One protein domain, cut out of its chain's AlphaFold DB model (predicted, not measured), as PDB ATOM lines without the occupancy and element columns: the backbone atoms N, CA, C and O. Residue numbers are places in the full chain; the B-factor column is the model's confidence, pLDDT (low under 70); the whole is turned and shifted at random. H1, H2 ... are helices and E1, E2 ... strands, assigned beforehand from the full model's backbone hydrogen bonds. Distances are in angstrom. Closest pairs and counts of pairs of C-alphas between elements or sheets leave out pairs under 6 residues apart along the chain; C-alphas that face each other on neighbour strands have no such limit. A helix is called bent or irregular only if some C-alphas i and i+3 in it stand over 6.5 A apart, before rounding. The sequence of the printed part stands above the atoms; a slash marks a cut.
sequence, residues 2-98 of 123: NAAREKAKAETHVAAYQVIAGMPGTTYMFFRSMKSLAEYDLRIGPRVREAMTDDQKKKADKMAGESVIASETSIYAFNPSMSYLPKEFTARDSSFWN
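What this domain is: This is residues 2 to 98 of the 123 residues of an uncharacterized protein of Pyrinomonadaceae bacterium (UniProt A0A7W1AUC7). A two-stranded hairpin, E1 and E2, stands in the middle of a loose, open model, with H4 out at one end of the longest axis and H5 out at the other. H1, H2 and H3 form a group of short helices off one end of the hairpin, where H1 and H3 cross, and the long stretch of residues 68 to 86 runs from H4 past the hairpin to H5; residues 61 to 67 of H4 stick out. The printed part has 97 residues with five named helices and two named strands, in the order H1, E1, E2, H2, H3, H4, H5; the sheet, E1 - E2, is antiparallel, and the class is mostly helix. The whole is loose, with a radius of gyration of the C-alphas of 17.4 A and spans of 50 by 34 by 19 A.

Where its parts are: E1 is residues 14 to 18, 13.1 A from first to last C-alpha, and begins at C-alpha 14 (169.900, 119.764, 174.749). E2 is residues 28 to 32, 13.3 A long. H1 is residues 2 to 7, H2 residues 38 to 41, and H3 residues 44 to 50. H4, residues 54 to 67, is the longest helix by residues, 19.7 A from C-alpha 54 (176.963, 143.729, 170.240) to C-alpha 67 (187.617, 128.039, 175.745). H5 is residues 87 to 97, 9.9 A long, and ends at C-alpha 97 (161.145, 100.655, 167.045); it is irregular, with C-alphas 92 and 95 9.0 A apart.

How they stand to each other: E1 and E2 form a hairpin of antiparallel neighbours, 161 degrees between their directions. Within hydrogen-bond range are N 15 and O 31 at 2.9 A and N 29 and O 17 at 2.8 A. C-alphas 16 and 30 face each other at 4.7 A. H1 touches H3, closest at the C-alphas of Arg 5 and Val 48, 5.3 A apart, and their lines are about perpendicular at 88 degrees. H2 and H3 meet only through their link. H3 and H4 are close but not clearly touching, the closest C-alphas being those of Arg 49 and Lys 57 at 7.0 A; they run opposite ways at a steep tilt of 55 degrees. H4 is apart from E1 and E2, and H5 is apart from H1, E1, E2, H2, H3 and H4. Every O i to N i+4 pair is within hydrogen-bond range in H1, H3 and H4; in H5 it is 3 of 7, beside 4 of 8 O i to N i+3 pairs, and H2 is too short for an O i to N i+4 pair.

The domain as a whole: The two C-alphas farthest apart are those of Asp 55 and Asn 98, at 50.6 A. The printed part has no cut. The link from H4 to H5, 19 residues, is long; those from E2 to H2, H2 to H3 and H3 to H4 are tight. The mean pLDDT of the printed part is 89.3, and no printed residue is under 70.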
ATOM      1  N   ASN A   2     170.443 133.878 178.066       82.75
ATOM      2  CA  ASN A   2     169.056 133.428 178.302       82.75
ATOM      3  C   ASN A   2     168.005 134.402 177.739       82.75
ATOM      4  O   ASN A   2     167.186 133.995 176.927       82.75
ATOM      5  N   ALA A   3     168.145 135.706 178.000       85.81
ATOM      6  CA  ALA A   3     167.267 136.723 177.408       85.81
ATOM      7  C   ALA A   3     167.280 136.746 175.861       85.81
ATOM      8  O   ALA A   3     166.267 137.026 175.231       85.81
ATOM      9  N   ALA A   4     168.418 136.442 175.222       85.31
ATOM     10  CA  ALA A   4     168.498 136.361 173.759       85.31
ATOM     11  C   ALA A   4     167.801 135.096 173.225       85.31
ATOM     12  O   ALA A   4     167.161 135.143 172.178       85.31
ATOM     13  N   ARG A   5     167.870 133.979 173.964       84.12
ATOM     14  CA  ARG A   5     167.140 132.741 173.644       84.12
ATOM     15  C   ARG A   5     165.630 132.922 173.733       84.12
ATOM     16  O   ARG A   5     164.924 132.489 172.828       84.12
ATOM     17  N   GLU A   6     165.156 133.602 174.771       86.44
ATOM     18  CA  GLU A   6     163.734 133.930 174.932       86.44
ATOM     19  C   GLU A   6     163.236 134.820 173.788       86.44
ATOM     20  O   GLU A   6     162.255 134.482 173.128       86.44
ATOM     21  N   LYS A   7     163.968 135.897 173.464       86.69
ATOM     22  CA  LYS A   7     163.651 136.773 172.320       86.69
ATOM     23  C   LYS A   7     163.616 136.020 170.992       86.69
ATOM     24  O   LYS A   7     162.733 136.255 170.174       86.69
ATOM     25  N   ALA A   8     164.550 135.095 170.790       84.50
ATOM     26  CA  ALA A   8     164.615 134.266 169.591       84.50
ATOM     27  C   ALA A   8     163.564 133.143 169.559       84.50
ATOM     28  O   ALA A   8     163.500 132.419 168.561       84.50
ATOM     29  N   LYS A   9     162.767 132.971 170.629       85.44
ATOM     30  CA  LYS A   9     161.858 131.830 170.831       85.44
ATOM     31  C   LYS A   9     162.581 130.504 170.571       85.44
ATOM     32  O   LYS A   9     162.112 129.640 169.833       85.44
ATOM     33  N   ALA A  10     163.795 130.403 171.108       81.69
ATOM     34  CA  ALA A  10     164.703 129.288 170.896       81.69
ATOM     35  C   ALA A  10     164.371 128.136 171.849       81.69
ATOM     36  O   ALA A  10     165.106 127.866 172.800       81.69
ATOM     37  N   GLU A  11     163.260 127.455 171.588       77.06
ATOM     38  CA  GLU A  11     162.898 126.237 172.306       77.06
ATOM     39  C   GLU A  11     163.850 125.112 171.881       77.06
ATOM     40  O   GLU A  11     163.797 124.588 170.769       77.06
ATOM     41  N   THR A  12     164.828 124.827 172.741       76.50
ATOM     42  CA  THR A  12     165.866 123.827 172.484       76.50
ATOM     43  C   THR A  12     166.099 122.993 173.726       76.50
ATOM     44  O   THR A  12     166.566 123.492 174.747       76.50
ATOM     45  N   HIS A  13     165.809 121.701 173.613       84.38
ATOM     46  CA  HIS A  13     166.204 120.707 174.599       84.38
ATOM     47  C   HIS A  13     167.536 120.110 174.158       84.38
ATOM     48  O   HIS A  13     167.652 119.579 173.052       84.38
ATOM     49  N   VAL A  14     168.549 120.257 175.010       89.50
ATOM     50  CA  VAL A  14     169.900 119.764 174.749       89.50
ATOM     51  C   VAL A  14     170.304 118.848 175.890       89.50
ATOM     52  O   VAL A  14     170.282 119.259 177.049       89.50
ATOM     53  N   ALA A  15     170.693 117.623 175.555       93.31
ATOM     54  CA  ALA A  15     171.381 116.740 176.482       93.31
ATOM     55  C   ALA A  15     172.885 117.017 176.394       93.31
ATOM     56  O   ALA A  15     173.456 116.989 175.302       93.31
ATOM     57  N   ALA A  16     173.507 117.312 177.533       93.88
ATOM     58  CA  ALA A  16     174.931 117.599 177.632       93.88
ATOM     59  C   ALA A  16     175.641 116.443 178.338       93.88
ATOM     60  O   ALA A  16     175.245 116.045 179.432       93.88
ATOM     61  N   TYR A  17     176.700 115.937 177.717       94.31
ATOM     62  CA  TYR A  17     177.543 114.879 178.260       94.31
ATOM     63  C   TYR A  17     178.998 115.328 178.254       94.31
ATOM     64  O   TYR A  17     179.422 116.075 177.372       94.31
ATOM     65  N   GLN A  18     179.768 114.841 179.219       94.00
ATOM     66  CA  GLN A  18     181.220 114.950 179.214       94.00
ATOM     67  C   GLN A  18     181.810 113.592 178.848       94.00
ATOM     68  O   GLN A  18     181.403 112.563 179.393       94.00
ATOM     69  N   VAL A  19     182.778 113.587 177.940       93.38
ATOM     70  CA  VAL A  19     183.532 112.379 177.614       93.38
ATOM     71  C   VAL A  19     184.513 112.107 178.752       93.38
ATOM     72  O   VAL A  19     185.384 112.926 179.031       93.38
ATOM     73  N   ILE A  20     184.361 110.960 179.417       93.31
ATOM     74  CA  ILE A  20     185.220 110.553 180.543       93.31
ATOM     75  C   ILE A  20     186.440 109.730 180.106       93.31
ATOM     76  O   ILE A  20     187.416 109.643 180.842       93.31
ATOM     77  N   ALA A  21     186.391 109.114 178.921       91.75
ATOM     78  CA  ALA A  21     187.461 108.285 178.374       91.75
ATOM     79  C   ALA A  21     187.373 108.214 176.840       91.75
ATOM     80  O   ALA A  21     186.287 108.330 176.276       91.75
ATOM     81  N   GLY A  22     188.510 107.987 176.172       89.69
ATOM     82  CA  GLY A  22     188.581 107.738 174.724       89.69
ATOM     83  C   GLY A  22     188.775 108.971 173.834       89.69
ATOM     84  O   GLY A  22     189.008 108.804 172.642       89.69
ATOM     85  N   MET A  23     188.744 110.187 174.389       88.75
ATOM     86  CA  MET A  23     189.027 111.433 173.662       88.75
ATOM     87  C   MET A  23     190.135 112.243 174.354       88.75
ATOM     88  O   MET A  23     190.239 112.187 175.582       88.75
ATOM     89  N   PRO A  24     190.955 113.011 173.610       80.38
ATOM     90  CA  PRO A  24     191.948 113.899 174.206       80.38
ATOM     91  C   PRO A  24     191.288 115.068 174.951       80.38
ATOM     92  O   PRO A  24     190.420 115.753 174.412       80.38
ATOM     93  N   GLY A  25     191.750 115.344 176.173       79.50
ATOM     94  CA  GLY A  25     191.329 116.517 176.945       79.50
ATOM     95  C   GLY A  25     189.859 116.503 177.387       79.50
ATOM     96  O   GLY A  25     189.182 115.478 177.379       79.50
ATOM     97  N   THR A  26     189.360 117.666 177.816       88.75
ATOM     98  CA  THR A  26     187.960 117.819 178.240       88.75
ATOM     99  C   THR A  26     187.074 118.025 177.014       88.75
ATOM    100  O   THR A  26     187.027 119.122 176.464       88.75
ATOM    101  N   THR A  27     186.362 116.977 176.600       93.25
ATOM    102  CA  THR A  27     185.415 117.033 175.478       93.25
ATOM    103  C   THR A  27     183.977 116.952 175.985       93.25
ATOM    104  O   THR A  27     183.641 116.084 176.794       93.25
ATOM    105  N   TYR A  28     183.119 117.840 175.483       93.38
ATOM    106  CA  TYR A  28     181.683 117.837 175.752       93.38
ATOM    107  C   TYR A  28     180.905 117.485 174.487       93.38
ATOM    108  O   TYR A  28     181.230 117.961 173.401       93.38
ATOM    109  N   MET A  29     179.853 116.683 174.640       93.62
ATOM    110  CA  MET A  29     178.918 116.344 173.573       93.62
ATOM    111  C   MET A  29     177.550 116.941 173.884       93.62
ATOM    112  O   MET A  29     177.020 116.770 174.983       93.62
ATOM    113  N   PHE A  30     176.968 117.615 172.897       93.75
ATOM    114  CA  PHE A  30     175.650 118.228 173.000       93.75
ATOM    115  C   PHE A  30     174.720 117.606 171.964       93.75
ATOM    116  O   PHE A  30     174.940 117.752 170.763       93.75
ATOM    117  N   PHE A  31     173.660 116.946 172.423       93.00
ATOM    118  CA  PHE A  31     172.655 116.347 171.550       93.00
ATOM    119  C   PHE A  31     171.365 117.149 171.602       93.00
ATOM    120  O   PHE A  31     170.760 117.307 172.663       93.00
ATOM    121  N   ARG A  32     170.921 117.622 170.437       90.69
ATOM    122  CA  ARG A  32     169.592 118.201 170.238       90.69
ATOM    123  C   ARG A  32     168.734 117.182 169.497       90.69
ATOM    124  O   ARG A  32     169.015 116.872 168.341       90.69
ATOM    125  N   SER A  33     167.681 116.696 170.143       89.25
ATOM    126  CA  SER A  33     166.674 115.880 169.466       89.25
ATOM    127  C   SER A  33     165.861 116.739 168.501       89.25
ATOM    128  O   SER A  33     165.470 117.854 168.854       89.25
ATOM    129  N   MET A  34     165.579 116.208 167.315       89.50
ATOM    130  CA  MET A  34     164.729 116.835 166.303       89.50
ATOM    131  C   MET A  34     163.713 115.804 165.813       89.50
ATOM    132  O   MET A  34     164.078 114.641 165.642       89.50
ATOM    133  N   LYS A  35     162.453 116.198 165.581       86.50
ATOM    134  CA  LYS A  35     161.439 115.271 165.034       86.50
ATOM    135  C   LYS A  35     161.694 114.953 163.564       86.50
ATOM    136  O   LYS A  35     161.370 113.871 163.089       86.50
ATOM    137  N   SER A  36     162.259 115.912 162.840       89.12
ATOM    138  CA  SER A  36     162.671 115.773 161.449       89.12
ATOM    139  C   SER A  36     163.836 116.711 161.154       89.12
ATOM    140  O   SER A  36     164.100 117.656 161.903       89.12
ATOM    141  N   LEU A  37     164.518 116.483 160.032       90.25
ATOM    142  CA  LEU A  37     165.636 117.331 159.622       90.25
ATOM    143  C   LEU A  37     165.206 118.778 159.314       90.25
ATOM    144  O   LEU A  37     166.015 119.683 159.464       90.25
ATOM    145  N   ALA A  38     163.928 119.023 158.999       91.25
ATOM    146  CA  ALA A  38     163.402 120.373 158.773       91.25
ATOM    147  C   ALA A  38     163.540 121.287 160.009       91.25
ATOM    148  O   ALA A  38     163.627 122.508 159.893       91.25
ATOM    149  N   GLU A  39     163.613 120.723 161.221       89.12
ATOM    150  CA  GLU A  39     163.875 121.510 162.434       89.12
ATOM    151  C   GLU A  39     165.308 122.066 162.514       89.12
ATOM    152  O   GLU A  39     165.595 122.940 163.348       89.12
ATOM    153  N   TYR A  40     166.223 121.565 161.682       87.75
ATOM    154  CA  TYR A  40     167.566 122.115 161.524       87.75
ATOM    155  C   TYR A  40     167.529 123.439 160.743       87.75
ATOM    156  O   TYR A  40     168.199 124.404 161.124       87.75
ATOM    157  N   ASP A  41     166.641 123.538 159.747       90.19
ATOM    158  CA  ASP A  41     166.463 124.726 158.898       90.19
ATOM    159  C   ASP A  41     165.895 125.932 159.658       90.19
ATOM    160  O   ASP A  41     166.030 127.078 159.230       90.19
ATOM    161  N   LEU A  42     165.342 125.712 160.855       87.56
ATOM    162  CA  LEU A  42     164.877 126.775 161.751       87.56
ATOM    163  C   LEU A  42     166.002 127.690 162.262       87.56
ATOM    164  O   LEU A  42     165.704 128.661 162.971       87.56
ATOM    165  N   ARG A  43     167.276 127.370 161.975       86.88
ATOM    166  CA  ARG A  43     168.464 128.198 162.256       86.88
ATOM    167  C   ARG A  43     168.444 128.825 163.655       86.88
ATOM    168  O   ARG A  43     168.667 130.023 163.827       86.88
ATOM    169  N   ILE A  44     168.170 128.008 164.675       87.81
ATOM    170  CA  ILE A  44     167.988 128.491 166.054       87.81
ATOM    171  C   ILE A  44     169.242 129.222 166.558       87.81
ATOM    172  O   ILE A  44     169.129 130.321 167.092       87.81
ATOM    173  N   GLY A  45     170.438 128.659 166.342       87.31
ATOM    174  CA  GLY A  45     171.706 129.286 166.739       87.31
ATOM    175  C   GLY A  45     171.878 130.705 166.175       87.31
ATOM    176  O   GLY A  45     172.039 131.644 166.959       87.31
ATOM    177  N   PRO A  46     171.774 130.893 164.846       90.94
ATOM    178  CA  PRO A  46     171.783 132.219 164.234       90.94
ATOM    179  C   PRO A  46     170.726 133.183 164.785       90.94
ATOM    180  O   PRO A  46     171.088 134.296 165.152       90.94
ATOM    181  N   ARG A  47     169.467 132.754 164.955       91.06
ATOM    182  CA  ARG A  47     168.414 133.615 165.531       91.06
ATOM    183  C   ARG A  47     168.745 134.083 166.949       91.06
ATOM    184  O   ARG A  47     168.536 135.246 167.286       91.06
ATOM    185  N   VAL A  48     169.295 133.198 167.784       91.00
ATOM    186  CA  VAL A  48     169.753 133.565 169.137       91.00
ATOM    187  C   VAL A  48     170.882 134.585 169.064       91.00
ATOM    188  O   VAL A  48     170.904 135.522 169.859       91.00
ATOM    189  N   ARG A  49     171.811 134.423 168.117       91.50
ATOM    190  CA  ARG A  49     172.930 135.349 167.923       91.50
ATOM    191  C   ARG A  49     172.478 136.714 167.397       91.50
ATOM    192  O   ARG A  49     172.999 137.729 167.846       91.50
ATOM    193  N   GLU A  50     171.500 136.753 166.502       93.19
ATOM    194  CA  GLU A  50     170.877 137.985 165.997       93.19
ATOM    195  C   GLU A  50     170.132 138.742 167.108       93.19
ATOM    196  O   GLU A  50     170.165 139.968 167.143       93.19
ATOM    197  N   ALA A  51     169.541 138.025 168.068       93.94
ATOM    198  CA  ALA A  51     168.875 138.612 169.234       93.94
ATOM    199  C   ALA A  51     169.836 139.135 170.326       93.94
ATOM    200  O   ALA A  51     169.377 139.736 171.307       93.94
ATOM    201  N   MET A  52     171.147 138.892 170.204       93.94
ATOM    202  CA  MET A  52     172.155 139.427 171.123       93.94
ATOM    203  C   MET A  52     172.483 140.890 170.817       93.94
ATOM    204  O   MET A  52     172.517 141.306 169.660       93.94
ATOM    205  N   THR A  53     172.831 141.649 171.855       94.94
ATOM    206  CA  THR A  53     173.494 142.951 171.686       94.94
ATOM    207  C   THR A  53     174.944 142.769 171.229       94.94
ATOM    208  O   THR A  53     175.512 141.683 171.361       94.94
ATOM    209  N   ASP A  54     175.582 143.826 170.730       95.25
ATOM    210  CA  ASP A  54     176.963 143.729 170.240       95.25
ATOM    211  C   ASP A  54     177.964 143.391 171.352       95.25
ATOM    212  O   ASP A  54     178.826 142.532 171.163       95.25
ATOM    213  N   ASP A  55     177.772 143.934 172.557       94.81
ATOM    214  CA  ASP A  55     178.560 143.548 173.735       94.81
ATOM    215  C   ASP A  55     178.393 142.066 174.089       94.81
ATOM    216  O   ASP A  55     179.356 141.383 174.444       94.81
ATOM    217  N   GLN A  56     177.171 141.535 173.969       93.31
ATOM    218  CA  GLN A  56     176.904 140.119 174.212       93.31
ATOM    219  C   GLN A  56     177.577 139.233 173.161       93.31
ATOM    220  O   GLN A  56     178.154 138.211 173.538       93.31
ATOM    221  N   LYS A  57     177.543 139.626 171.880       94.12
ATOM    222  CA  LYS A  57     178.245 138.917 170.797       94.12
ATOM    223  C   LYS A  57     179.750 138.916 171.048       94.12
ATOM    224  O   LYS A  57     180.346 137.847 171.091       94.12
ATOM    225  N   LYS A  58     180.339 140.082 171.333       95.56
ATOM    226  CA  LYS A  58     181.777 140.226 171.609       95.56
ATOM    227  C   LYS A  58     182.222 139.379 172.802       95.56
ATOM    228  O   LYS A  58     183.249 138.707 172.732       95.56
ATOM    229  N   LYS A  59     181.440 139.369 173.887       93.88
ATOM    230  CA  LYS A  59     181.717 138.520 175.055       93.88
ATOM    231  C   LYS A  59     181.610 137.032 174.718       93.88
ATOM    232  O   LYS A  59     182.448 136.258 175.170       93.88
ATOM    233  N   ALA A  60     180.598 136.634 173.944       91.94
ATOM    234  CA  ALA A  60     180.422 135.247 173.520       91.94
ATOM    235  C   ALA A  60     181.573 134.773 172.622       91.94
ATOM    236  O   ALA A  60     182.086 133.679 172.838       91.94
ATOM    237  N   ASP A  61     182.013 135.605 171.678       93.69
ATOM    238  CA  ASP A  61     183.101 135.280 170.751       93.69
ATOM    239  C   ASP A  61     184.439 135.168 171.473       93.69
ATOM    240  O   ASP A  61     185.172 134.207 171.258       93.69
ATOM    241  N   LYS A  62     184.727 136.105 172.387       95.56
ATOM    242  CA  LYS A  62     185.918 136.038 173.237       95.56
ATOM    243  C   LYS A  62     185.936 134.746 174.057       95.56
ATOM    244  O   LYS A  62     186.916 134.015 174.022       95.56
ATOM    245  N   MET A  63     184.835 134.441 174.744       94.12
ATOM    246  CA  MET A  63     184.716 133.223 175.549       94.12
ATOM    247  C   MET A  63     184.896 131.960 174.698       94.12
ATOM    248  O   MET A  63     185.600 131.045 175.117       94.12
ATOM    249  N   ALA A  64     184.283 131.908 173.512       91.31
ATOM    250  CA  ALA A  64     184.429 130.780 172.599       91.31
ATOM    251  C   ALA A  64     185.884 130.617 172.136       91.31
ATOM    252  O   ALA A  64     186.414 129.515 172.221       91.31
ATOM    253  N   GLY A  65     186.547 131.704 171.728       93.94
ATOM    254  CA  GLY A  65     187.946 131.672 171.293       93.94
ATOM    255  C   GLY A  65     188.936 131.296 172.400       93.94
ATOM    256  O   GLY A  65     189.946 130.663 172.117       93.94
ATOM    257  N   GLU A  66     188.645 131.643 173.656       95.31
ATOM    258  CA  GLU A  66     189.488 131.290 174.808       95.31
ATOM    259  C   GLU A  66     189.238 129.862 175.327       95.31
ATOM    260  O   GLU A  66     190.126 129.278 175.943       95.31
ATOM    261  N   SER A  67     188.044 129.297 175.103       91.62
ATOM    262  CA  SER A  67     187.617 128.039 175.745       91.62
ATOM    263  C   SER A  67     187.487 126.847 174.794       91.62
ATOM    264  O   SER A  67     187.480 125.706 175.252       91.62
ATOM    265  N   VAL A  68     187.331 127.078 173.487       91.62
ATOM    266  CA  VAL A  68     187.042 126.028 172.501       91.62
ATOM    267  C   VAL A  68     188.251 125.831 171.594       91.62
ATOM    268  O   VAL A  68     188.549 126.669 170.751       91.62
ATOM    269  N   ILE A  69     188.922 124.688 171.745       91.94
ATOM    270  CA  ILE A  69     190.053 124.296 170.886       91.94
ATOM    271  C   ILE A  69     189.549 123.851 169.509       91.94
ATOM    272  O   ILE A  69     190.112 124.216 168.481       91.94
ATOM    273  N   ALA A  70     188.478 123.058 169.490       90.06
ATOM    274  CA  ALA A  70     187.836 122.573 168.280       90.06
ATOM    275  C   ALA A  70     186.344 122.334 168.536       90.06
ATOM    276  O   ALA A  70     185.926 122.072 169.665       90.06
ATOM    277  N   SER A  71     185.550 122.411 167.470       91.12
ATOM    278  CA  SER A  71     184.131 122.071 167.482       91.12
ATOM    279  C   SER A  71     183.828 121.216 166.263       91.12
ATOM    280  O   SER A  71     184.140 121.605 165.141       91.12
ATOM    281  N   GLU A  72     183.165 120.089 166.486       91.81
ATOM    282  CA  GLU A  72     182.632 119.232 165.434       91.81
ATOM    283  C   GLU A  72     181.107 119.205 165.538       91.81
ATOM    284  O   GLU A  72     180.529 119.357 166.616       91.81
ATOM    285  N   THR A  73     180.426 119.078 164.405       91.88
ATOM    286  CA  THR A  73     178.971 118.937 164.365       91.88
ATOM    287  C   THR A  73     178.620 117.820 163.407       91.88
ATOM    288  O   THR A  73     178.934 117.885 162.221       91.88
ATOM    289  N   SER A  74     177.928 116.818 163.933       93.06
ATOM    290  CA  SER A  74     177.482 115.655 163.177       93.06
ATOM    291  C   SER A  74     175.973 115.507 163.336       93.06
ATOM    292  O   SER A  74     175.415 115.769 164.404       93.06
ATOM    293  N   ILE A  75     175.307 115.097 162.259       92.31
ATOM    294  CA  ILE A  75     173.870 114.820 162.254       92.31
ATOM    295  C   ILE A  75     173.692 113.308 162.255       92.31
ATOM    296  O   ILE A  75     174.240 112.612 161.403       92.31
ATOM    297  N   TYR A  76     172.909 112.816 163.209       91.12
ATOM    298  CA  TYR A  76     172.600 111.400 163.355       91.12
ATOM    299  C   TYR A  76     171.118 111.161 163.082       91.12
ATOM    300  O   TYR A  76     170.269 111.967 163.462       91.12
ATOM    301  N   ALA A  77     170.815 110.029 162.456       89.31
ATOM    302  CA  ALA A  77     169.462 109.515 162.318       89.31
ATOM    303  C   ALA A  77     169.364 108.186 163.069       89.31
ATOM    304  O   ALA A  77     170.248 107.337 162.950       89.31
ATOM    305  N   PHE A  78     168.294 108.003 163.842       86.88
ATOM    306  CA  PHE A  78     168.036 106.722 164.490       86.88
ATOM    307  C   PHE A  78     167.657 105.685 163.436       86.88
ATOM    308  O   PHE A  78     166.758 105.915 162.630       86.88
ATOM    309  N   ASN A  79     168.330 104.538 163.471       87.00
ATOM    310  CA  ASN A  79     167.948 103.364 162.700       87.00
ATOM    311  C   ASN A  79     167.339 102.335 163.666       87.00
ATOM    312  O   ASN A  79     168.096 101.724 164.432       87.00
ATOM    313  N   PRO A  80     166.008 102.137 163.652       86.25
ATOM    314  CA  PRO A  80     165.336 101.179 164.527       86.25
ATOM    315  C   PRO A  80     165.934  99.775 164.462       86.25
ATOM    316  O   PRO A  80     166.195  99.169 165.495       86.25
ATOM    317  N   SER A  81     166.262  99.304 163.258       82.75
ATOM    318  CA  SER A  81     166.801  97.961 163.024       82.75
ATOM    319  C   SER A  81     168.210  97.752 163.587       82.75
ATOM    320  O   SER A  81     168.651  96.613 163.711       82.75
ATOM    321  N   MET A  82     168.933  98.831 163.905       84.44
ATOM    322  CA  MET A  82     170.279  98.788 164.495       84.44
ATOM    323  C   MET A  82     170.305  99.235 165.964       84.44
ATOM    324  O   MET A  82     171.375  99.293 166.567       84.44
ATOM    325  N   SER A  83     169.152  99.584 166.539       86.19
ATOM    326  CA  SER A  83     169.064 100.153 167.885       86.19
ATOM    327  C   SER A  83     168.581  99.107 168.887       86.19
ATOM    328  O   SER A  83     167.487  98.568 168.753       86.19
ATOM    329  N   TYR A  84     169.366  98.857 169.936       84.50
ATOM    330  CA  TYR A  84     168.980  97.976 171.042       84.50
ATOM    331  C   TYR A  84     168.531  98.820 172.232       84.50
ATOM    332  O   TYR A  84     169.356  99.352 172.974       84.50
ATOM    333  N   LEU A  85     167.218  98.967 172.400       86.12
ATOM    334  CA  LEU A  85     166.632  99.744 173.490       86.12
ATOM    335  C   LEU A  85     165.918  98.843 174.510       86.12
ATOM    336  O   LEU A  85     165.408  97.783 174.137       86.12
ATOM    337  N   PRO A  86     165.827  99.267 175.786       89.25
ATOM    338  CA  PRO A  86     164.996  98.601 176.782       89.25
ATOM    339  C   PRO A  86     163.533  98.504 176.331       89.25
ATOM    340  O   PRO A  86     163.027  99.380 175.619       89.25
ATOM    341  N   LYS A  87     162.830  97.454 176.773       86.06
ATOM    342  CA  LYS A  87     161.446  97.177 176.351       86.06
ATOM    343  C   LYS A  87     160.489  98.320 176.694       86.06
ATOM    344  O   LYS A  87     159.543  98.578 175.958       86.06
ATOM    345  N   GLU A  88     160.754  99.039 177.777       89.94
ATOM    346  CA  GLU A  88     159.965 100.185 178.230       89.94
ATOM    347  C   GLU A  88     160.040 101.363 177.246       89.94
ATOM    348  O   GLU A  88     159.093 102.140 177.127       89.94
ATOM    349  N   PHE A  89     161.159 101.502 176.527       84.88
ATOM    350  CA  PHE A  89     161.335 102.532 175.504       84.88
ATOM    351  C   PHE A  89     160.687 102.125 174.186       84.88
ATOM    352  O   PHE A  89     159.970 102.930 173.592       84.88
ATOM    353  N   THR A  90     160.883 100.875 173.757       86.81
ATOM    354  CA  THR A  90     160.295 100.385 172.503       86.81
ATOM    355  C   THR A  90     158.772 100.297 172.578       86.81
ATOM    356  O   THR A  90     158.106 100.555 171.581       86.81
ATOM    357  N   ALA A  91     158.199 100.045 173.760       87.62
ATOM    358  CA  ALA A  91     156.750 100.017 173.962       87.62
ATOM    359  C   ALA A  91     156.059 101.377 173.743       87.62
ATOM    360  O   ALA A  91     154.883 101.398 173.386       87.62
ATOM    361  N   ARG A  92     156.760 102.509 173.931       88.38
ATOM    362  CA  ARG A  92     156.172 103.847 173.709       88.38
ATOM    363  C   ARG A  92     155.894 104.145 172.238       88.38
ATOM    364  O   ARG A  92     154.960 104.883 171.951       88.38
ATOM    365  N   ASP A  93     156.693 103.585 171.335       85.75
ATOM    366  CA  ASP A  93     156.501 103.697 169.888       85.75
ATOM    367  C   ASP A  93     156.925 102.394 169.209       85.75
ATOM    368  O   ASP A  93     157.970 102.288 168.561       85.75
ATOM    369  N   SER A  94     156.111 101.356 169.403       84.31
ATOM    370  CA  SER A  94     156.436 100.037 168.862       84.31
ATOM    371  C   SER A  94     156.418 100.021 167.335       84.31
ATOM    372  O   SER A  94     157.106  99.193 166.748       84.31
ATOM    373  N   SER A  95     155.653 100.905 166.688       85.81
ATOM    374  CA  SER A  95     155.635 101.027 165.229       85.81
ATOM    375  C   SER A  95     156.969 101.501 164.670       85.81
ATOM    376  O   SER A  95     157.414 100.978 163.649       85.81
ATOM    377  N   PHE A  96     157.612 102.466 165.333       85.75
ATOM    378  CA  PHE A  96     158.917 102.963 164.920       85.75
ATOM    379  C   PHE A  96     160.036 101.992 165.296       85.75
ATOM    380  O   PHE A  96     160.881 101.699 164.458       85.75
ATOM    381  N   TRP A  97     160.044 101.480 166.533       87.00
ATOM    382  CA  TRP A  97     161.145 100.655 167.045       87.00
ATOM    383  C   TRP A  97     161.098  99.189 166.597       87.00
ATOM    384  O   TRP A  97     162.150  98.569 166.481       87.00
ATOM    385  N   ASN A  98     159.910  98.638 166.321       83.44
ATOM    386  CA  ASN A  98     159.712  97.269 165.833       83.44
ATOM    387  C   ASN A  98     158.884  97.280 164.533       83.44
ATOM    388  O   ASN A  98     157.758  96.764 164.517       83.44
TER     389      ASN A  98